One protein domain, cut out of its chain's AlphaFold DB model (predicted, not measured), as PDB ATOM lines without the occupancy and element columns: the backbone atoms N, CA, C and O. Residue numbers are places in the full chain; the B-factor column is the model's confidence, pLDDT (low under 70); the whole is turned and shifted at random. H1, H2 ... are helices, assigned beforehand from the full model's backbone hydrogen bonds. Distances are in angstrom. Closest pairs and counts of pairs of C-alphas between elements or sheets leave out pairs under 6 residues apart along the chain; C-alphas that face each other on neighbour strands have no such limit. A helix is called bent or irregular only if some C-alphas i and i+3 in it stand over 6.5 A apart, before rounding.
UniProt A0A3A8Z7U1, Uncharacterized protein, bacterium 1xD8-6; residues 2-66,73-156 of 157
ATOM      1  N   LYS A   2      34.730 -65.956 -38.053       51.84
ATOM      2  CA  LYS A   2      34.665 -64.532 -37.610       51.84
ATOM      3  C   LYS A   2      33.598 -63.667 -38.323       51.84
ATOM      4  O   LYS A   2      32.978 -62.805 -37.707       51.84
ATOM      5  N   ASN A   3      33.332 -63.948 -39.601       59.97
ATOM      6  CA  ASN A   3      32.410 -63.170 -40.439       59.97
ATOM      7  C   ASN A   3      30.913 -63.428 -40.138       59.97
ATOM      8  O   ASN A   3      30.084 -62.542 -40.322       59.97
ATOM      9  N   SER A   4      30.555 -64.619 -39.635       62.06
ATOM     10  CA  SER A   4      29.159 -64.971 -39.300       62.06
ATOM     11  C   SER A   4      28.683 -64.252 -38.033       62.06
ATOM     12  O   SER A   4      27.598 -63.670 -38.013       62.06
ATOM     13  N   ASN A   5      29.538 -64.181 -37.008       69.12
ATOM     14  CA  ASN A   5      29.231 -63.449 -35.777       69.12
ATOM     15  C   ASN A   5      29.104 -61.938 -36.020       69.12
ATOM     16  O   ASN A   5      28.190 -61.314 -35.485       69.12
ATOM     17  N   SER A   6      29.947 -61.358 -36.884       73.25
ATOM     18  CA  SER A   6      29.848 -59.939 -37.261       73.25
ATOM     19  C   SER A   6      28.508 -59.608 -37.939       73.25
ATOM     20  O   SER A   6      27.835 -58.653 -37.547       73.25
ATOM     21  N   LYS A   7      28.053 -60.455 -38.875       76.00
ATOM     22  CA  LYS A   7      26.746 -60.298 -39.536       76.00
ATOM     23  C   LYS A   7      25.573 -60.436 -38.561       76.00
ATOM     24  O   LYS A   7      24.666 -59.610 -38.593       76.00
ATOM     25  N   LYS A   8      25.600 -61.425 -37.658       77.44
ATOM     26  CA  LYS A   8      24.549 -61.604 -36.634       77.44
ATOM     27  C   LYS A   8      24.430 -60.383 -35.716       77.44
ATOM     28  O   LYS A   8      23.322 -59.929 -35.441       77.44
ATOM     29  N   VAL A   9      25.559 -59.815 -35.289       81.56
ATOM     30  CA  VAL A   9      25.586 -58.597 -34.463       81.56
ATOM     31  C   VAL A   9      25.036 -57.389 -35.231       81.56
ATOM     32  O   VAL A   9      24.241 -56.627 -34.678       81.56
ATOM     33  N   GLN A  10      25.395 -57.231 -36.509       81.38
ATOM     34  CA  GLN A  10      24.854 -56.165 -37.362       81.38
ATOM     35  C   GLN A  10      23.334 -56.286 -37.542       81.38
ATOM     36  O   GLN A  10      22.624 -55.302 -37.342       81.38
ATOM     37  N   ILE A  11      22.823 -57.488 -37.815       83.06
ATOM     38  CA  ILE A  11      21.384 -57.770 -37.944       83.06
ATOM     39  C   ILE A  11      20.635 -57.439 -36.651       83.06
ATOM     40  O   ILE A  11      19.590 -56.783 -36.673       83.06
ATOM     41  N   LEU A  12      21.179 -57.850 -35.502       85.00
ATOM     42  CA  LEU A  12      20.563 -57.579 -34.208       85.00
ATOM     43  C   LEU A  12      20.508 -56.071 -33.918       85.00
ATOM     44  O   LEU A  12      19.495 -55.574 -33.417       85.00
ATOM     45  N   LYS A  13      21.564 -55.337 -34.283       86.38
ATOM     46  CA  LYS A  13      21.636 -53.877 -34.161       86.38
ATOM     47  C   LYS A  13      20.659 -53.174 -35.106       86.38
ATOM     48  O   LYS A  13      19.962 -52.257 -34.679       86.38
ATOM     49  N   GLU A  14      20.549 -53.609 -36.358       85.38
ATOM     50  CA  GLU A  14      19.579 -53.060 -37.313       85.38
ATOM     51  C   GLU A  14      18.141 -53.299 -36.861       85.38
ATOM     52  O   GLU A  14      17.344 -52.363 -36.852       85.38
ATOM     53  N   LYS A  15      17.822 -54.506 -36.388       87.44
ATOM     54  CA  LYS A  15      16.509 -54.815 -35.811       87.44
ATOM     55  C   LYS A  15      16.157 -53.864 -34.665       87.44
ATOM     56  O   LYS A  15      15.048 -53.338 -34.633       87.44
ATOM     57  N   GLN A  16      17.095 -53.638 -33.742       89.06
ATOM     58  CA  GLN A  16      16.911 -52.693 -32.635       89.06
ATOM     59  C   GLN A  16      16.711 -51.255 -33.129       89.06
ATOM     60  O   GLN A  16      15.855 -50.536 -32.613       89.06
ATOM     61  N   ASN A  17      17.482 -50.838 -34.130       91.12
ATOM     62  CA  ASN A  17      17.406 -49.498 -34.697       91.12
ATOM     63  C   ASN A  17      16.077 -49.246 -35.417       91.12
ATOM     64  O   ASN A  17      15.469 -48.200 -35.198       91.12
ATOM     65  N   ILE A  18      15.601 -50.207 -36.213       89.94
ATOM     66  CA  ILE A  18      14.310 -50.121 -36.905       89.94
ATOM     67  C   ILE A  18      13.173 -50.063 -35.882       89.94
ATOM     68  O   ILE A  18      12.345 -49.161 -35.956       89.94
ATOM     69  N   SER A  19      13.156 -50.954 -34.880       91.06
ATOM     70  CA  SER A  19      12.097 -50.926 -33.860       91.06
ATOM     71  C   SER A  19      12.093 -49.618 -33.068       91.06
ATOM     72  O   SER A  19      11.039 -49.046 -32.802       91.06
ATOM     73  N   LYS A  20      13.282 -49.109 -32.718       92.75
ATOM     74  CA  LYS A  20      13.428 -47.844 -31.990       92.75
ATOM     75  C   LYS A  20      12.958 -46.652 -32.822       92.75
ATOM     76  O   LYS A  20      12.296 -45.771 -32.282       92.75
ATOM     77  N   TYR A  21      13.294 -46.627 -34.112       94.06
ATOM     78  CA  TYR A  21      12.818 -45.612 -35.048       94.06
ATOM     79  C   TYR A  21      11.291 -45.597 -35.115       94.06
ATOM     80  O   TYR A  21      10.685 -44.549 -34.904       94.06
ATOM     81  N   THR A  22      10.664 -46.755 -35.327       91.94
ATOM     82  CA  THR A  22       9.204 -46.833 -35.430       91.94
ATOM     83  C   THR A  22       8.519 -46.428 -34.127       91.94
ATOM     84  O   THR A  22       7.507 -45.733 -34.164       91.94
ATOM     85  N   GLY A  23       9.086 -46.792 -32.972       92.50
ATOM     86  CA  GLY A  23       8.578 -46.346 -31.675       92.50
ATOM     87  C   GLY A  23       8.642 -44.829 -31.486       92.50
ATOM     88  O   GLY A  23       7.677 -44.232 -31.016       92.50
ATOM     89  N   LEU A  24       9.750 -44.192 -31.880       94.56
ATOM     90  CA  LEU A  24       9.890 -42.730 -31.835       94.56
ATOM     91  C   LEU A  24       8.878 -42.034 -32.755       94.56
ATOM     92  O   LEU A  24       8.196 -41.110 -32.315       94.56
ATOM     93  N   LEU A  25       8.747 -42.518 -33.993       93.88
ATOM     94  CA  LEU A  25       7.824 -41.973 -34.988       93.88
ATOM     95  C   LEU A  25       6.363 -42.100 -34.533       93.88
ATOM     96  O   LEU A  25       5.616 -41.127 -34.568       93.88
ATOM     97  N   CYS A  26       5.963 -43.291 -34.082       93.69
ATOM     98  CA  CYS A  26       4.605 -43.554 -33.610       93.69
ATOM     99  C   CYS A  26       4.269 -42.692 -32.388       93.69
ATOM    100  O   CYS A  26       3.228 -42.039 -32.377       93.69
ATOM    101  N   GLY A  27       5.192 -42.595 -31.423       93.50
ATOM    102  CA  GLY A  27       5.033 -41.710 -30.270       93.50
ATOM    103  C   GLY A  27       4.852 -40.245 -30.675       93.50
ATOM    104  O   GLY A  27       3.979 -39.571 -30.136       93.50
ATOM    105  N   ARG A  28       5.623 -39.748 -31.653       94.81
ATOM    106  CA  ARG A  28       5.487 -38.371 -32.162       94.81
ATOM    107  C   ARG A  28       4.136 -38.130 -32.833       94.81
ATOM    108  O   ARG A  28       3.500 -37.121 -32.548       94.81
ATOM    109  N   ILE A  29       3.698 -39.036 -33.708       94.50
ATOM    110  CA  ILE A  29       2.405 -38.921 -34.400       94.50
ATOM    111  C   ILE A  29       1.260 -38.938 -33.386       94.50
ATOM    112  O   ILE A  29       0.384 -38.081 -33.438       94.50
ATOM    113  N   PHE A  30       1.294 -39.864 -32.428       94.44
ATOM    114  CA  PHE A  30       0.297 -39.929 -31.363       94.44
ATOM    115  C   PHE A  30       0.277 -38.642 -30.526       94.44
ATOM    116  O   PHE A  30      -0.786 -38.075 -30.284       94.44
ATOM    117  N   LEU A  31       1.453 -38.125 -30.159       93.50
ATOM    118  CA  LEU A  31       1.567 -36.871 -29.422       93.50
ATOM    119  C   LEU A  31       1.005 -35.679 -30.211       93.50
ATOM    120  O   LEU A  31       0.355 -34.829 -29.612       93.50
ATOM    121  N   LEU A  32       1.204 -35.620 -31.534       94.25
ATOM    122  CA  LEU A  32       0.596 -34.592 -32.389       94.25
ATOM    123  C   LEU A  32      -0.935 -34.633 -32.320       94.25
ATOM    124  O   LEU A  32      -1.548 -33.578 -32.185       94.25
ATOM    125  N   PHE A  33      -1.548 -35.821 -32.348       93.25
ATOM    126  CA  PHE A  33      -3.000 -35.955 -32.173       93.25
ATOM    127  C   PHE A  33      -3.463 -35.452 -30.801       93.25
ATOM    128  O   PHE A  33      -4.434 -34.700 -30.720       93.25
ATOM    129  N   CYS A  34      -2.752 -35.807 -29.726       91.31
ATOM    130  CA  CYS A  34      -3.084 -35.320 -28.386       91.31
ATOM    131  C   CYS A  34      -2.933 -33.797 -28.270       91.31
ATOM    132  O   CYS A  34      -3.802 -33.130 -27.715       91.31
ATOM    133  N   LEU A  35      -1.850 -33.234 -28.813       90.44
ATOM    134  CA  LEU A  35      -1.616 -31.791 -28.818       90.44
ATOM    135  C   LEU A  35      -2.683 -31.053 -29.623       90.44
ATOM    136  O   LEU A  35      -3.151 -30.019 -29.159       90.44
ATOM    137  N   PHE A  36      -3.103 -31.602 -30.767       89.75
ATOM    138  CA  PHE A  36      -4.180 -31.047 -31.586       89.75
ATOM    139  C   PHE A  36      -5.489 -30.925 -30.796       89.75
ATOM    140  O   PHE A  36      -6.101 -29.860 -30.788       89.75
ATOM    141  N   ALA A  37      -5.873 -31.974 -30.062       87.19
ATOM    142  CA  ALA A  37      -7.061 -31.947 -29.205       87.19
ATOM    143  C   ALA A  37      -6.964 -30.887 -28.089       87.19
ATOM    144  O   ALA A  37      -7.968 -30.290 -27.703       87.19
ATOM    145  N   LEU A  38      -5.754 -30.612 -27.594       85.19
ATOM    146  CA  LEU A  38      -5.508 -29.612 -26.553       85.19
ATOM    147  C   LEU A  38      -5.412 -28.171 -27.085       85.19
ATOM    148  O   LEU A  38      -5.441 -27.237 -26.279       85.19
ATOM    149  N   LEU A  39      -5.337 -27.959 -28.408       84.19
ATOM    150  CA  LEU A  39      -5.243 -26.618 -29.004       84.19
ATOM    151  C   LEU A  39      -6.454 -25.738 -28.706       84.19
ATOM    152  O   LEU A  39      -6.302 -24.524 -28.693       84.19
ATOM    153  N   ALA A  40      -7.635 -26.313 -28.482       74.50
ATOM    154  CA  ALA A  40      -8.835 -25.539 -28.176       74.50
ATOM    155  C   ALA A  40      -8.872 -25.037 -26.721       74.50
ATOM    156  O   ALA A  40      -9.602 -24.099 -26.421       74.50
ATOM    157  N   VAL A  41      -8.103 -25.661 -25.817       73.38
ATOM    158  CA  VAL A  41      -8.285 -25.502 -24.362       73.38
ATOM    159  C   VAL A  41      -7.053 -24.909 -23.672       73.38
ATOM    160  O   VAL A  41      -7.198 -24.143 -22.728       73.38
ATOM    161  N   LEU A  42      -5.833 -25.244 -24.116       71.75
ATOM    162  CA  LEU A  42      -4.587 -24.941 -23.387       71.75
ATOM    163  C   LEU A  42      -3.661 -23.940 -24.102       71.75
ATOM    164  O   LEU A  42      -2.454 -23.939 -23.859       71.75
ATOM    165  N   GLN A  43      -4.179 -23.092 -24.996       73.06
ATOM    166  CA  GLN A  43      -3.340 -22.117 -25.707       73.06
ATOM    167  C   GLN A  43      -2.566 -21.194 -24.746       73.06
ATOM    168  O   GLN A  43      -3.087 -20.835 -23.693       73.06
ATOM    169  N   PRO A  44      -1.330 -20.781 -25.097       77.56
ATOM    170  CA  PRO A  44      -0.673 -20.963 -26.400       77.56
ATOM    171  C   PRO A  44       0.393 -22.079 -26.442       77.56
ATOM    172  O   PRO A  44       0.875 -22.429 -27.515       77.56
ATOM    173  N   ALA A  45       0.770 -22.669 -25.307       81.25
ATOM    174  CA  ALA A  45       1.863 -23.645 -25.232       81.25
ATOM    175  C   ALA A  45       1.742 -24.876 -26.173       81.25
ATOM    176  O   ALA A  45       2.701 -25.146 -26.906       81.25
ATOM    177  N   PRO A  46       0.606 -25.608 -26.244       82.88
ATOM    178  CA  PRO A  46       0.480 -26.782 -27.108       82.88
ATOM    179  C   PRO A  46       0.560 -26.422 -28.593       82.88
ATOM    180  O   PRO A  46       0.990 -27.253 -29.387       82.88
ATOM    181  N   PHE A  47       0.212 -25.188 -28.969       87.81
ATOM    182  CA  PHE A  47       0.288 -24.709 -30.349       87.81
ATOM    183  C   PHE A  47       1.732 -24.623 -30.845       87.81
ATOM    184  O   PHE A  47       2.063 -25.194 -31.886       87.81
ATOM    185  N   TYR A  48       2.621 -23.996 -30.072       89.25
ATOM    186  CA  TYR A  48       4.036 -23.906 -30.439       89.25
ATOM    187  C   TYR A  48       4.704 -25.281 -30.500       89.25
ATOM    188  O   TYR A  48       5.456 -25.566 -31.437       89.25
ATOM    189  N   ILE A  49       4.395 -26.161 -29.540       90.25
ATOM    190  CA  ILE A  49       4.921 -27.530 -29.532       90.25
ATOM    191  C   ILE A  49       4.397 -28.307 -30.748       90.25
ATOM    192  O   ILE A  49       5.173 -28.993 -31.413       90.25
ATOM    193  N   PHE A  50       3.113 -28.171 -31.086       92.62
ATOM    194  CA  PHE A  50       2.516 -28.825 -32.250       92.62
ATOM    195  C   PHE A  50       3.208 -28.414 -33.555       92.62
ATOM    196  O   PHE A  50       3.658 -29.280 -34.310       92.62
ATOM    197  N   ILE A  51       3.366 -27.107 -33.795       92.81
ATOM    198  CA  ILE A  51       4.038 -26.590 -34.999       92.81
ATOM    199  C   ILE A  51       5.481 -27.091 -35.074       92.81
ATOM    200  O   ILE A  51       5.917 -27.567 -36.128       92.81
ATOM    201  N   PHE A  52       6.214 -27.039 -33.959       92.94
ATOM    202  CA  PHE A  52       7.585 -27.537 -33.904       92.94
ATOM    203  C   PHE A  52       7.661 -29.018 -34.299       92.94
ATOM    204  O   PHE A  52       8.458 -29.388 -35.161       92.94
ATOM    205  N   LEU A  53       6.807 -29.874 -33.730       92.69
ATOM    206  CA  LEU A  53       6.814 -31.316 -34.009       92.69
ATOM    207  C   LEU A  53       6.339 -31.682 -35.417       92.69
ATOM    208  O   LEU A  53       6.728 -32.739 -35.936       92.69
ATOM    209  N   LEU A  54       5.521 -30.827 -36.029       93.06
ATOM    210  CA  LEU A  54       5.058 -30.987 -37.401       93.06
ATOM    211  C   LEU A  54       6.165 -30.642 -38.409       93.06
ATOM    212  O   LEU A  54       6.412 -31.419 -39.332       93.06
ATOM    213  N   LEU A  55       6.860 -29.514 -38.219       92.50
ATOM    214  CA  LEU A  55       7.811 -28.974 -39.202       92.50
ATOM    215  C   LEU A  55       9.251 -29.475 -39.013       92.50
ATOM    216  O   LEU A  55       9.960 -29.691 -39.998       92.50
ATOM    217  N   CYS A  56       9.693 -29.705 -37.771       90.88
ATOM    218  CA  CYS A  56      11.074 -30.095 -37.459       90.88
ATOM    219  C   CYS A  56      11.591 -31.318 -38.254       90.88
ATOM    220  O   CYS A  56      12.709 -31.247 -38.770       90.88
ATOM    221  N   PRO A  57      10.823 -32.412 -38.446       87.88
ATOM    222  CA  PRO A  57      11.295 -33.550 -39.235       87.88
ATOM    223  C   PRO A  57      11.588 -33.190 -40.691       87.88
ATOM    224  O   PRO A  57      12.542 -33.710 -41.267       87.88
ATOM    225  N   TRP A  58      10.787 -32.304 -41.287       87.56
ATOM    226  CA  TRP A  58      10.968 -31.883 -42.674       87.56
ATOM    227  C   TRP A  58      12.209 -30.997 -42.823       87.56
ATOM    228  O   TRP A  58      13.059 -31.254 -43.679       87.56
ATOM    229  N   VAL A  59      12.380 -30.031 -41.915       88.56
ATOM    230  CA  VAL A  59      13.564 -29.156 -41.872       88.56
ATOM    231  C   VAL A  59      14.845 -29.967 -41.640       88.56
ATOM    232  O   VAL A  59      15.828 -29.816 -42.359       88.56
ATOM    233  N   LEU A  60      14.847 -30.901 -40.688       88.00
ATOM    234  CA  LEU A  60      16.027 -31.734 -40.436       88.00
ATOM    235  C   LEU A  60      16.311 -32.711 -41.583       88.00
ATOM    236  O   LEU A  60      17.474 -32.985 -41.881       88.00
ATOM    237  N   SER A  61      15.274 -33.228 -42.250       83.62
ATOM    238  CA  SER A  61      15.447 -34.133 -43.389       83.62
ATOM    239  C   SER A  61      16.064 -33.430 -44.596       83.62
ATOM    240  O   SER A  61      16.903 -34.032 -45.265       83.62
ATOM    241  N   THR A  62      15.671 -32.186 -44.880       83.94
ATOM    242  CA  THR A  62      16.233 -31.392 -45.990       83.94
ATOM    243  C   THR A  62      17.691 -31.013 -45.736       83.94
ATOM    244  O   THR A  62      18.517 -31.084 -46.641       83.94
ATOM    245  N   ILE A  63      18.055 -30.708 -44.488       83.38
ATOM    246  CA  ILE A  63      19.455 -30.460 -44.118       83.38
ATOM    247  C   ILE A  63      20.280 -31.750 -44.241       83.38
ATOM    248  O   ILE A  63      21.392 -31.739 -44.774       83.38
ATOM    249  N   ALA A  64      19.751 -32.880 -43.766       80.50
ATOM    250  CA  ALA A  64      20.492 -34.137 -43.719       80.50
ATOM    251  C   ALA A  64      20.651 -34.823 -45.086       80.50
ATOM    252  O   ALA A  64      21.637 -35.540 -45.286       80.50
ATOM    253  N   SER A  65      19.728 -34.613 -46.031       73.19
ATOM    254  CA  SER A  65      19.829 -35.173 -47.388       73.19
ATOM    255  C   SER A  65      21.056 -34.650 -48.144       73.19
ATOM    256  O   SER A  65      21.653 -35.403 -48.909       73.19
ATOM    257  N   SER A  66      21.512 -33.426 -47.853       67.69
ATOM    258  CA  SER A  66      22.717 -32.835 -48.459       67.69
ATOM    259  C   SER A  66      24.037 -33.533 -48.081       67.69
ATOM    260  O   SER A  66      25.053 -33.323 -48.738       67.69
ATOM    261  N   ILE A  73      22.557 -51.525 -45.778       73.56
ATOM    262  CA  ILE A  73      21.591 -52.067 -44.809       73.56
ATOM    263  C   ILE A  73      21.394 -53.554 -45.115       73.56
ATOM    264  O   ILE A  73      21.064 -53.901 -46.251       73.56
ATOM    265  N   LEU A  74      21.593 -54.424 -44.124       70.31
ATOM    266  CA  LEU A  74      21.443 -55.877 -44.279       70.31
ATOM    267  C   LEU A  74      19.968 -56.307 -44.300       70.31
ATOM    268  O   LEU A  74      19.591 -57.151 -45.108       70.31
ATOM    269  N   LEU A  75      19.110 -55.696 -43.479       76.38
ATOM    270  CA  LEU A  75      17.657 -55.911 -43.472       76.38
ATOM    271  C   LEU A  75      16.936 -54.963 -44.444       76.38
ATOM    272  O   LEU A  75      16.035 -54.216 -44.050       76.38
ATOM    273  N   SER A  76      17.303 -54.986 -45.724       76.31
ATOM    274  CA  SER A  76      16.721 -54.099 -46.745       76.31
ATOM    275  C   SER A  76      15.189 -54.209 -46.836       76.31
ATOM    276  O   SER A  76      14.505 -53.187 -46.900       76.31
ATOM    277  N   PHE A  77      14.631 -55.424 -46.743       79.12
ATOM    278  CA  PHE A  77      13.182 -55.656 -46.765       79.12
ATOM    279  C   PHE A  77      12.462 -54.989 -45.582       79.12
ATOM    280  O   PHE A  77      11.501 -54.242 -45.776       79.12
ATOM    281  N   CYS A  78      12.946 -55.201 -44.351       77.62
ATOM    282  CA  CYS A  78      12.354 -54.563 -43.171       77.62
ATOM    283  C   CYS A  78      12.573 -53.047 -43.196       77.62
ATOM    284  O   CYS A  78      11.652 -52.292 -42.896       77.62
ATOM    285  N   ALA A  79      13.755 -52.583 -43.605       80.50
ATOM    286  CA  ALA A  79      14.036 -51.160 -43.720       80.50
ATOM    287  C   ALA A  79      13.082 -50.466 -44.703       80.50
ATOM    288  O   ALA A  79      12.545 -49.409 -44.377       80.50
ATOM    289  N   LYS A  80      12.791 -51.092 -45.852       83.38
ATOM    290  CA  LYS A  80      11.809 -50.587 -46.819       83.38
ATOM    291  C   LYS A  80      10.391 -50.599 -46.243       83.38
ATOM    292  O   LYS A  80       9.713 -49.579 -46.316       83.38
ATOM    293  N   LYS A  81       9.970 -51.700 -45.604       84.69
ATOM    294  CA  LYS A  81       8.629 -51.838 -45.000       84.69
ATOM    295  C   LYS A  81       8.334 -50.767 -43.946       84.69
ATOM    296  O   LYS A  81       7.213 -50.279 -43.871       84.69
ATOM    297  N   PHE A  82       9.330 -50.398 -43.141       84.19
ATOM    298  CA  PHE A  82       9.186 -49.374 -42.103       84.19
ATOM    299  C   PHE A  82       9.686 -47.989 -42.538       84.19
ATOM    300  O   PHE A  82       9.796 -47.103 -41.698       84.19
ATOM    301  N   TYR A  83      10.016 -47.779 -43.818       85.62
ATOM    302  CA  TYR A  83      10.593 -46.526 -44.332       85.62
ATOM    303  C   TYR A  83      11.827 -46.031 -43.556       85.62
ATOM    304  O   TYR A  83      12.098 -44.823 -43.495       85.62
ATOM    305  N   TYR A  84      12.571 -46.962 -42.960       86.50
ATOM    306  CA  TYR A  84      13.702 -46.704 -42.083       86.50
ATOM    307  C   TYR A  84      14.943 -46.304 -42.879       86.50
ATOM    308  O   TYR A  84      15.320 -46.947 -43.857       86.50
ATOM    309  N   THR A  85      15.635 -45.285 -42.374       86.56
ATOM    310  CA  THR A  85      17.037 -45.020 -42.703       86.56
ATOM    311  C   THR A  85      17.785 -44.602 -41.433       86.56
ATOM    312  O   THR A  85      17.169 -44.057 -40.510       86.56
ATOM    313  N   PRO A  86      19.114 -44.794 -41.371       85.81
ATOM    314  CA  PRO A  86      19.935 -44.361 -40.238       85.81
ATOM    315  C   PRO A  86      19.789 -42.863 -39.926       85.81
ATOM    316  O   PRO A  86      19.770 -42.464 -38.764       85.81
ATOM    317  N   ILE A  87      19.617 -42.039 -40.963       86.88
ATOM    318  CA  ILE A  87      19.404 -40.593 -40.837       86.88
ATOM    319  C   ILE A  87      18.039 -40.293 -40.225       86.88
ATOM    320  O   ILE A  87      17.964 -39.539 -39.261       86.88
ATOM    321  N   LYS A  88      16.968 -40.923 -40.723       89.62
ATOM    322  CA  LYS A  88      15.630 -40.756 -40.141       89.62
ATOM    323  C   LYS A  88      15.601 -41.165 -38.667       89.62
ATOM    324  O   LYS A  88      14.980 -40.480 -37.863       89.62
ATOM    325  N   LEU A  89      16.329 -42.218 -38.284       91.06
ATOM    326  CA  LEU A  89      16.494 -42.583 -36.874       91.06
ATOM    327  C   LEU A  89      17.219 -41.500 -36.066       91.06
ATOM    328  O   LEU A  89      16.804 -41.212 -34.945       91.06
ATOM    329  N   ALA A  90      18.296 -40.920 -36.596       90.88
ATOM    330  CA  ALA A  90      19.016 -39.847 -35.912       90.88
ATOM    331  C   ALA A  90      18.129 -38.606 -35.709       90.88
ATOM    332  O   ALA A  90      18.090 -38.066 -34.604       90.88
ATOM    333  N   ILE A  91      17.370 -38.222 -36.740       91.94
ATOM    334  CA  ILE A  91      16.408 -37.112 -36.701       91.94
ATOM    335  C   ILE A  91      15.330 -37.376 -35.650       91.94
ATOM    336  O   ILE A  91      15.169 -36.584 -34.727       91.94
ATOM    337  N   GLU A  92      14.639 -38.516 -35.722       93.19
ATOM    338  CA  GLU A  92      13.580 -38.851 -34.762       93.19
ATOM    339  C   GLU A  92      14.119 -38.999 -33.330       93.19
ATOM    340  O   GLU A  92      13.416 -38.709 -32.365       93.19
ATOM    341  N   LYS A  93      15.384 -39.407 -33.153       93.44
ATOM    342  CA  LYS A  93      16.025 -39.434 -31.831       93.44
ATOM    343  C   LYS A  93      16.238 -38.021 -31.287       93.44
ATOM    344  O   LYS A  93      16.004 -37.800 -30.101       93.44
ATOM    345  N   TYR A  94      16.682 -37.088 -32.128       92.38
ATOM    346  CA  TYR A  94      16.846 -35.689 -31.739       92.38
ATOM    347  C   TYR A  94      15.493 -35.069 -31.375       92.38
ATOM    348  O   TYR A  94      15.338 -34.557 -30.269       92.38
ATOM    349  N   ILE A  95      14.486 -35.238 -32.237       93.19
ATOM    350  CA  ILE A  95      13.119 -34.766 -31.983       93.19
ATOM    351  C   ILE A  95      12.554 -35.395 -30.707       93.19
ATOM    352  O   ILE A  95      11.993 -34.688 -29.877       93.19
ATOM    353  N   GLY A  96      12.745 -36.699 -30.497       91.44
ATOM    354  CA  GLY A  96      12.307 -37.392 -29.285       91.44
ATOM    355  C   GLY A  96      12.925 -36.829 -28.003       91.44
ATOM    356  O   GLY A  96      12.239 -36.729 -26.990       91.44
ATOM    357  N   ASN A  97      14.194 -36.423 -28.040       93.38
ATOM    358  CA  ASN A  97      14.824 -35.741 -26.908       93.38
ATOM    359  C   ASN A  97      14.240 -34.335 -26.707       93.38
ATOM    360  O   ASN A  97      13.946 -33.960 -25.573       93.38
ATOM    361  N   CYS A  98      14.016 -33.584 -27.791       93.69
ATOM    362  CA  CYS A  98      13.362 -32.278 -27.729       93.69
ATOM    363  C   CYS A  98      11.944 -32.375 -27.152       93.69
ATOM    364  O   CYS A  98      11.594 -31.542 -26.330       93.69
ATOM    365  N   ILE A  99      11.156 -33.399 -27.507       93.44
ATOM    366  CA  ILE A  99       9.820 -33.647 -26.934       93.44
ATOM    367  C   ILE A  99       9.894 -33.728 -25.408       93.44
ATOM    368  O   ILE A  99       9.138 -33.048 -24.723       93.44
ATOM    369  N   ILE A 100      10.814 -34.541 -24.878       93.00
ATOM    370  CA  ILE A 100      10.954 -34.737 -23.430       93.00
ATOM    371  C   ILE A 100      11.301 -33.411 -22.746       93.00
ATOM    372  O   ILE A 100      10.675 -33.053 -21.754       93.00
ATOM    373  N   ILE A 101      12.261 -32.666 -23.302       92.88
ATOM    374  CA  ILE A 101      12.695 -31.375 -22.752       92.88
ATOM    375  C   ILE A 101      11.560 -30.349 -22.817       92.88
ATOM    376  O   ILE A 101      11.279 -29.700 -21.817       92.88
ATOM    377  N   LEU A 102      10.880 -30.221 -23.958       91.81
ATOM    378  CA  LEU A 102       9.792 -29.258 -24.147       91.81
ATOM    379  C   LEU A 102       8.623 -29.527 -23.197       91.81
ATOM    380  O   LEU A 102       8.122 -28.590 -22.583       91.81
ATOM    381  N   LEU A 103       8.214 -30.789 -23.036       90.19
ATOM    382  CA  LEU A 103       7.143 -31.152 -22.103       90.19
ATOM    383  C   LEU A 103       7.559 -30.921 -20.641       90.19
ATOM    384  O   LEU A 103       6.750 -30.433 -19.855       90.19
ATOM    385  N   ALA A 104       8.816 -31.202 -20.283       88.88
ATOM    386  CA  ALA A 104       9.334 -30.928 -18.941       88.88
ATOM    387  C   ALA A 104       9.402 -29.421 -18.641       88.88
ATOM    388  O   ALA A 104       8.969 -28.982 -17.579       88.88
ATOM    389  N   VAL A 105       9.885 -28.611 -19.588       88.19
ATOM    390  CA  VAL A 105       9.904 -27.145 -19.462       88.19
ATOM    391  C   VAL A 105       8.480 -26.605 -19.364       88.19
ATOM    392  O   VAL A 105       8.207 -25.778 -18.497       88.19
ATOM    393  N   TRP A 106       7.551 -27.110 -20.181       86.00
ATOM    394  CA  TRP A 106       6.143 -26.719 -20.104       86.00
ATOM    395  C   TRP A 106       5.548 -27.006 -18.713       86.00
ATOM    396  O   TRP A 106       4.846 -26.160 -18.163       86.00
ATOM    397  N   GLN A 107       5.892 -28.137 -18.095       83.75
ATOM    398  CA  GLN A 107       5.456 -28.461 -16.735       83.75
ATOM    399  C   GLN A 107       6.001 -27.494 -15.665       83.75
ATOM    400  O   GLN A 107       5.319 -27.252 -14.671       83.75
ATOM    401  N   ILE A 108       7.211 -26.951 -15.846       80.38
ATOM    402  CA  ILE A 108       7.866 -26.057 -14.872       80.38
ATOM    403  C   ILE A 108       7.394 -24.603 -15.029       80.38
ATOM    404  O   ILE A 108       7.239 -23.896 -14.037       80.38
ATOM    405  N   VAL A 109       7.175 -24.152 -16.267       75.75
ATOM    406  CA  VAL A 109       6.915 -22.736 -16.584       75.75
ATOM    407  C   VAL A 109       5.515 -22.269 -16.167       75.75
ATOM    408  O   VAL A 109       5.330 -21.069 -16.012       75.75
ATOM    409  N   PHE A 110       4.542 -23.159 -15.937       65.06
ATOM    410  CA  PHE A 110       3.229 -22.778 -15.390       65.06
ATOM    411  C   PHE A 110       3.269 -22.731 -13.843       65.06
ATOM    412  O   PHE A 110       3.281 -23.792 -13.211       65.06
ATOM    413  N   PRO A 111       3.282 -21.535 -13.210       54.47
ATOM    414  CA  PRO A 111       3.381 -21.393 -11.759       54.47
ATOM    415  C   PRO A 111       2.017 -21.616 -11.064       54.47
ATOM    416  O   PRO A 111       0.971 -21.558 -11.713       54.47
ATOM    417  N   PRO A 112       1.993 -21.873  -9.739       51.44
ATOM    418  CA  PRO A 112       0.843 -22.428  -9.006       51.44
ATOM    419  C   PRO A 112      -0.317 -21.453  -8.713       51.44
ATOM    420  O   PRO A 112      -1.070 -21.676  -7.773       51.44
ATOM    421  N   PHE A 113      -0.507 -20.380  -9.480       49.06
ATOM    422  CA  PHE A 113      -1.335 -19.253  -9.027       49.06
ATOM    423  C   PHE A 113      -2.849 -19.350  -9.263       49.06
ATOM    424  O   PHE A 113      -3.534 -18.379  -8.983       49.06
ATOM    425  N   ASN A 114      -3.406 -20.484  -9.708       48.41
ATOM    426  CA  ASN A 114      -4.866 -20.661  -9.727       48.41
ATOM    427  C   ASN A 114      -5.265 -22.120  -9.458       48.41
ATOM    428  O   ASN A 114      -5.091 -22.996 -10.307       48.41
ATOM    429  N   GLU A 115      -5.843 -22.373  -8.280       53.84
ATOM    430  CA  GLU A 115      -6.330 -23.698  -7.855       53.84
ATOM    431  C   GLU A 115      -7.410 -24.278  -8.787       53.84
ATOM    432  O   GLU A 115      -7.582 -25.494  -8.873       53.84
ATOM    433  N   SER A 116      -8.077 -23.428  -9.570       54.50
ATOM    434  CA  SER A 116      -9.145 -23.810 -10.501       54.50
ATOM    435  C   SER A 116      -8.668 -24.582 -11.744       54.50
ATOM    436  O   SER A 116      -9.496 -25.130 -12.466       54.50
ATOM    437  N   PHE A 117      -7.355 -24.664 -12.007       56.34
ATOM    438  CA  PHE A 117      -6.786 -25.273 -13.223       56.34
ATOM    439  C   PHE A 117      -5.890 -26.501 -12.960       56.34
ATOM    440  O   PHE A 117      -4.948 -26.785 -13.707       56.34
ATOM    441  N   SER A 118      -6.194 -27.276 -11.915       60.12
ATOM    442  CA  SER A 118      -5.417 -28.464 -11.515       60.12
ATOM    443  C   SER A 118      -5.241 -29.510 -12.634       60.12
ATOM    444  O   SER A 118      -4.151 -30.068 -12.780       60.12
ATOM    445  N   ILE A 119      -6.261 -29.726 -13.473       62.59
ATOM    446  CA  ILE A 119      -6.226 -30.669 -14.610       62.59
ATOM    447  C   ILE A 119      -5.289 -30.165 -15.719       62.59
ATOM    448  O   ILE A 119      -4.504 -30.931 -16.280       62.59
ATOM    449  N   ILE A 120      -5.311 -28.858 -15.998       66.44
ATOM    450  CA  ILE A 120      -4.474 -28.224 -17.029       66.44
ATOM    451  C   ILE A 120      -2.990 -28.284 -16.651       66.44
ATOM    452  O   ILE A 120      -2.138 -28.507 -17.512       66.44
ATOM    453  N   ARG A 121      -2.677 -28.191 -15.356       68.75
ATOM    454  CA  ARG A 121      -1.309 -28.315 -14.833       68.75
ATOM    455  C   ARG A 121      -0.692 -29.694 -15.077       68.75
ATOM    456  O   ARG A 121       0.514 -29.800 -15.287       68.75
ATOM    457  N   GLN A 122      -1.496 -30.754 -15.033       77.75
ATOM    458  CA  GLN A 122      -1.002 -32.126 -15.195       77.75
ATOM    459  C   GLN A 122      -0.911 -32.564 -16.660       77.75
ATOM    460  O   GLN A 122      -0.255 -33.565 -16.953       77.75
ATOM    461  N   ALA A 123      -1.505 -31.805 -17.586       82.06
ATOM    462  CA  ALA A 123      -1.499 -32.107 -19.014       82.06
ATOM    463  C   ALA A 123      -0.095 -32.406 -19.589       82.06
ATOM    464  O   ALA A 123       0.054 -33.469 -20.194       82.06
ATOM    465  N   PRO A 124       0.959 -31.582 -19.389       85.94
ATOM    466  CA  PRO A 124       2.288 -31.886 -19.929       85.94
ATOM    467  C   PRO A 124       2.882 -33.189 -19.377       85.94
ATOM    468  O   PRO A 124       3.479 -33.958 -20.133       85.94
ATOM    469  N   ALA A 125       2.673 -33.483 -18.091       87.56
ATOM    470  CA  ALA A 125       3.140 -34.722 -17.471       87.56
ATOM    471  C   ALA A 125       2.389 -35.948 -18.016       87.56
ATOM    472  O   ALA A 125       3.004 -36.967 -18.338       87.56
ATOM    473  N   PHE A 126       1.069 -35.838 -18.181       89.44
ATOM    474  CA  PHE A 126       0.242 -36.898 -18.753       89.44
ATOM    475  C   PHE A 126       0.592 -37.166 -20.223       89.44
ATOM    476  O   PHE A 126       0.750 -38.319 -20.623       89.44
ATOM    477  N   LEU A 127       0.808 -36.112 -21.017       91.69
ATOM    478  CA  LEU A 127       1.290 -36.223 -22.395       91.69
ATOM    479  C   LEU A 127       2.660 -36.899 -22.471       91.69
ATOM    480  O   LEU A 127       2.874 -37.743 -23.341       91.69
ATOM    481  N   LEU A 128       3.581 -36.558 -21.564       92.69
ATOM    482  CA  LEU A 128       4.902 -37.180 -21.508       92.69
ATOM    483  C   LEU A 128       4.790 -38.678 -21.197       92.69
ATOM    484  O   LEU A 128       5.423 -39.495 -21.868       92.69
ATOM    485  N   LEU A 129       3.955 -39.043 -20.223       93.88
ATOM    486  CA  LEU A 129       3.697 -40.436 -19.864       93.88
ATOM    487  C   LEU A 129       3.088 -41.213 -21.039       93.88
ATOM    488  O   LEU A 129       3.614 -42.261 -21.421       93.88
ATOM    489  N   LEU A 130       2.039 -40.675 -21.666       94.00
ATOM    490  CA  LEU A 130       1.411 -41.268 -22.847       94.00
ATOM    491  C   LEU A 130       2.399 -41.434 -24.007       94.00
ATOM    492  O   LEU A 130       2.450 -42.499 -24.627       94.00
ATOM    493  N   TYR A 131       3.220 -40.416 -24.273       94.06
ATOM    494  CA  TYR A 131       4.268 -40.471 -25.290       94.06
ATOM    495  C   TYR A 131       5.255 -41.615 -25.019       94.06
ATOM    496  O   TYR A 131       5.570 -42.388 -25.929       94.06
ATOM    497  N   LEU A 132       5.727 -41.759 -23.776       94.50
ATOM    498  CA  LEU A 132       6.668 -42.815 -23.395       94.50
ATOM    499  C   LEU A 132       6.042 -44.209 -23.504       94.50
ATOM    500  O   LEU A 132       6.675 -45.104 -24.068       94.50
ATOM    501  N   ILE A 133       4.807 -44.388 -23.030       94.62
ATOM    502  CA  ILE A 133       4.084 -45.664 -23.128       94.62
ATOM    503  C   ILE A 133       3.881 -46.043 -24.596       94.62
ATOM    504  O   ILE A 133       4.255 -47.147 -24.996       94.62
ATOM    505  N   CYS A 134       3.371 -45.120 -25.415       94.50
ATOM    506  CA  CYS A 134       3.161 -45.335 -26.846       94.50
ATOM    507  C   CYS A 134       4.474 -45.722 -27.543       94.50
ATOM    508  O   CYS A 134       4.546 -46.731 -28.252       94.50
ATOM    509  N   ARG A 135       5.554 -44.984 -27.266       92.19
ATOM    510  CA  ARG A 135       6.890 -45.257 -27.804       92.19
ATOM    511  C   ARG A 135       7.403 -46.643 -27.414       92.19
ATOM    512  O   ARG A 135       7.953 -47.346 -28.269       92.19
ATOM    513  N   ILE A 136       7.278 -47.032 -26.145       93.00
ATOM    514  CA  ILE A 136       7.746 -48.334 -25.646       93.00
ATOM    515  C   ILE A 136       6.921 -49.460 -26.273       93.00
ATOM    516  O   ILE A 136       7.503 -50.379 -26.854       93.00
ATOM    517  N   ALA A 137       5.590 -49.357 -26.238       93.75
ATOM    518  CA  ALA A 137       4.685 -50.351 -26.804       93.75
ATOM    519  C   ALA A 137       4.946 -50.560 -28.303       93.75
ATOM    520  O   ALA A 137       5.198 -51.685 -28.740       93.75
ATOM    521  N   ALA A 138       5.011 -49.479 -29.084       92.94
ATOM    522  CA  ALA A 138       5.310 -49.545 -30.513       92.94
ATOM    523  C   ALA A 138       6.703 -50.141 -30.795       92.94
ATOM    524  O   ALA A 138       6.865 -50.927 -31.733       92.94
ATOM    525  N   THR A 139       7.710 -49.839 -29.966       91.69
ATOM    526  CA  THR A 139       9.046 -50.451 -30.083       91.69
ATOM    527  C   THR A 139       8.989 -51.964 -29.850       91.69
ATOM    528  O   THR A 139       9.603 -52.723 -30.599       91.69
ATOM    529  N   ILE A 140       8.253 -52.427 -28.837       91.25
ATOM    530  CA  ILE A 140       8.131 -53.857 -28.519       91.25
ATOM    531  C   ILE A 140       7.389 -54.593 -29.639       91.25
ATOM    532  O   ILE A 140       7.914 -55.577 -30.167       91.25
ATOM    533  N   ILE A 141       6.232 -54.074 -30.058       91.44
ATOM    534  CA  ILE A 141       5.395 -54.668 -31.113       91.44
ATOM    535  C   ILE A 141       6.189 -54.793 -32.416       91.44
ATOM    536  O   ILE A 141       6.252 -55.859 -33.029       91.44
ATOM    537  N   THR A 142       6.873 -53.726 -32.831       88.19
ATOM    538  CA  THR A 142       7.665 -53.743 -34.072       88.19
ATOM    539  C   THR A 142       8.858 -54.684 -33.977       88.19
ATOM    540  O   THR A 142       9.169 -55.383 -34.942       88.19
ATOM    541  N   ARG A 143       9.500 -54.783 -32.808       89.62
ATOM    542  CA  ARG A 143      10.598 -55.728 -32.573       89.62
ATOM    543  C   ARG A 143      10.136 -57.181 -32.677       89.62
ATOM    544  O   ARG A 143      10.871 -57.998 -33.244       89.62
ATOM    545  N   GLN A 144       8.957 -57.496 -32.147       88.81
ATOM    546  CA  GLN A 144       8.335 -58.815 -32.280       88.81
ATOM    547  C   GLN A 144       7.950 -59.092 -33.737       88.81
ATOM    548  O   GLN A 144       8.294 -60.144 -34.269       88.81
ATOM    549  N   MET A 145       7.357 -58.117 -34.430       87.06
ATOM    550  CA  MET A 145       6.990 -58.271 -35.838       87.06
ATOM    551  C   MET A 145       8.214 -58.504 -36.737       87.06
ATOM    552  O   MET A 145       8.184 -59.387 -37.590       87.06
ATOM    553  N   ILE A 146       9.320 -57.781 -36.524       84.88
ATOM    554  CA  ILE A 146      10.578 -58.015 -37.256       84.88
ATOM    555  C   ILE A 146      11.136 -59.407 -36.950       84.88
ATOM    556  O   ILE A 146      11.642 -60.059 -37.857       84.88
ATOM    557  N   HIS A 147      11.047 -59.871 -35.696       85.00
ATOM    558  CA  HIS A 147      11.462 -61.234 -35.352       85.00
ATOM    559  C   HIS A 147      10.690 -62.262 -36.179       85.00
ATOM    560  O   HIS A 147      11.318 -63.088 -36.828       85.00
ATOM    561  N   HIS A 148       9.358 -62.151 -36.201       83.06
ATOM    562  CA  HIS A 148       8.481 -63.068 -36.927       83.06
ATOM    563  C   HIS A 148       8.737 -63.067 -38.436       83.06
ATOM    564  O   HIS A 148       8.796 -64.120 -39.064       83.06
ATOM    565  N   ILE A 149       8.933 -61.879 -39.020       80.62
ATOM    566  CA  ILE A 149       9.269 -61.726 -40.441       80.62
ATOM    567  C   ILE A 149      10.618 -62.385 -40.741       80.62
ATOM    568  O   ILE A 149      10.728 -63.130 -41.707       80.62
ATOM    569  N   TYR A 150      11.629 -62.142 -39.907       74.81
ATOM    570  CA  TYR A 150      12.970 -62.690 -40.097       74.81
ATOM    571  C   TYR A 150      12.996 -64.220 -39.972       74.81
ATOM    572  O   TYR A 150      13.600 -64.884 -40.810       74.81
ATOM    573  N   THR A 151      12.299 -64.794 -38.984       74.50
ATOM    574  CA  THR A 151      12.187 -66.255 -38.840       74.50
ATOM    575  C   THR A 151      11.432 -66.896 -39.997       74.50
ATOM    576  O   THR A 151      11.833 -67.959 -40.448       74.50
ATOM    577  N   LYS A 152      10.378 -66.250 -40.518       71.44
ATOM    578  CA  LYS A 152       9.671 -66.750 -41.706       71.44
ATOM    579  C   LYS A 152      10.535 -66.701 -42.964       71.44
ATOM    580  O   LYS A 152      10.510 -67.658 -43.718       71.44
ATOM    581  N   LEU A 153      11.294 -65.625 -43.177       63.53
ATOM    582  CA  LEU A 153      12.189 -65.500 -44.335       63.53
ATOM    583  C   LEU A 153      13.298 -66.559 -44.332       63.53
ATOM    584  O   LEU A 153      13.561 -67.132 -45.373       63.53
ATOM    585  N   ILE A 154      13.882 -66.870 -43.170       59.62
ATOM    586  CA  ILE A 154      14.884 -67.946 -43.048       59.62
ATOM    587  C   ILE A 154      14.296 -69.330 -43.345       59.62
ATOM    588  O   ILE A 154      15.020 -70.207 -43.779       59.62
ATOM    589  N   LEU A 155      13.007 -69.547 -43.073       48.66
ATOM    590  CA  LEU A 155      12.330 -70.820 -43.350       48.66
ATOM    591  C   LEU A 155      11.916 -70.980 -44.824       48.66
ATOM    592  O   LEU A 155      11.427 -72.041 -45.195       48.66
ATOM    593  N   LEU A 156      12.038 -69.919 -45.625       47.22
ATOM    594  CA  LEU A 156      11.689 -69.879 -47.048       47.22
ATOM    595  C   LEU A 156      12.925 -69.912 -47.969       47.22
ATOM    596  O   LEU A 156      12.740 -70.026 -49.179       47.22
TER     597      LEU A 156
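Overview. This is residues 2 to 66 and 73 to 156 of the 157 residues of an uncharacterized protein of bacterium 1xD8-6 (UniProt A0A3A8Z7U1). Two long helices, H5 and H1, run side by side in opposite directions and cross near their middles as a narrow X; H4 packs on both, and the bent helix H2 folds back along H1 and H4, its second arm H2b angling away from H1 and H5. H1, H2a, H4 and H5 make a loose up-and-down bundle, each running against the one before it in the chain, and the short H3 is near H1 and H5. The two ends of H5, with residues 113 to 119 and 151 to 156, stick out. The printed part has 149 residues, with five named helices in the order H1 to H5 and no named strand, and its class is all helix. It is loose, with a radius of gyration of the C-alphas of 18.7 A, and elongated, spanning 64 by 33 by 26 A.

Along the chain. H5, the longest helix, is residues 115 to 154, 60.4 A from first to last C-alpha, and ends with C-alpha 154 at (14.884, -67.946, -43.048). It is irregular, with C-alphas 116 and 119 8.5 A apart, and has a kink of 30 degrees near residue 127. H1, residues 2 to 38, is 54.4 A long and begins with C-alpha 2 at (34.665, -64.532, -37.610). H4, residues 86 to 109, is 34.6 A long. H2, residues 45 to 65, was assigned as one helix by its hydrogen bonds but is bent, with C-alphas 54 and 57 7.0 A apart; its arms are H2a, residues 45 to 54, and H2b, residues 57 to 65. H3 is residues 76 to 81.

Arrangement. H5 touches H1 with residues 127 to 146 alone, opposite ways at a shallow tilt of 33 degrees, only just short of steep; their closest C-alphas, of Gly 23 and Arg 135, are 4.4 A apart. H4 and H5 form a helical hairpin at 19 degrees, closest at the C-alphas of Leu 103 and Pro 124, 5.4 A. H1 and H4 are the hub, touching three helices each. They touch each other at a steep tilt of 41 degrees, the same way, closest at the C-alphas of Tyr 21 and Leu 89, 5.1 A. H1 and H2a form a helical hairpin, closest at the C-alphas of Leu 35 and Pro 46, 5.7 A. H2a and H4 only just touch, with 3 pairs of C-alphas within 8 A, the closest those of Ala 45 and Trp 106, 7.4 A. H2b touches H4, closest at the C-alphas of Leu 60 and Ile 91, 6.6 A, and is apart from H1 and H5. H3 is close to H1 but not clearly touching, with the C-alphas of Ile 18 and Ala 79 6.9 A apart. Every O i to N i+4 pair is within hydrogen-bond range in H1, H2a, H2b, H3 and H4, and 31 of 36 are in H5.

Size, cuts and confidence. The C-alphas farthest apart, of Lys 2 and Ser 116, are 65.7 A apart. Residues 67 to 72 are not printed, and C-alphas 66 and 73 are 19.6 A apart across this cut. Of the links that are printed whole, H3 to H4 and H4 to H5 are tight, H1 to H2 is short, and none is long. The mean pLDDT of the printed part is 83.0, and it is under 70 at residues 2 to 5, 66, 110 to 121 and 153 to 156.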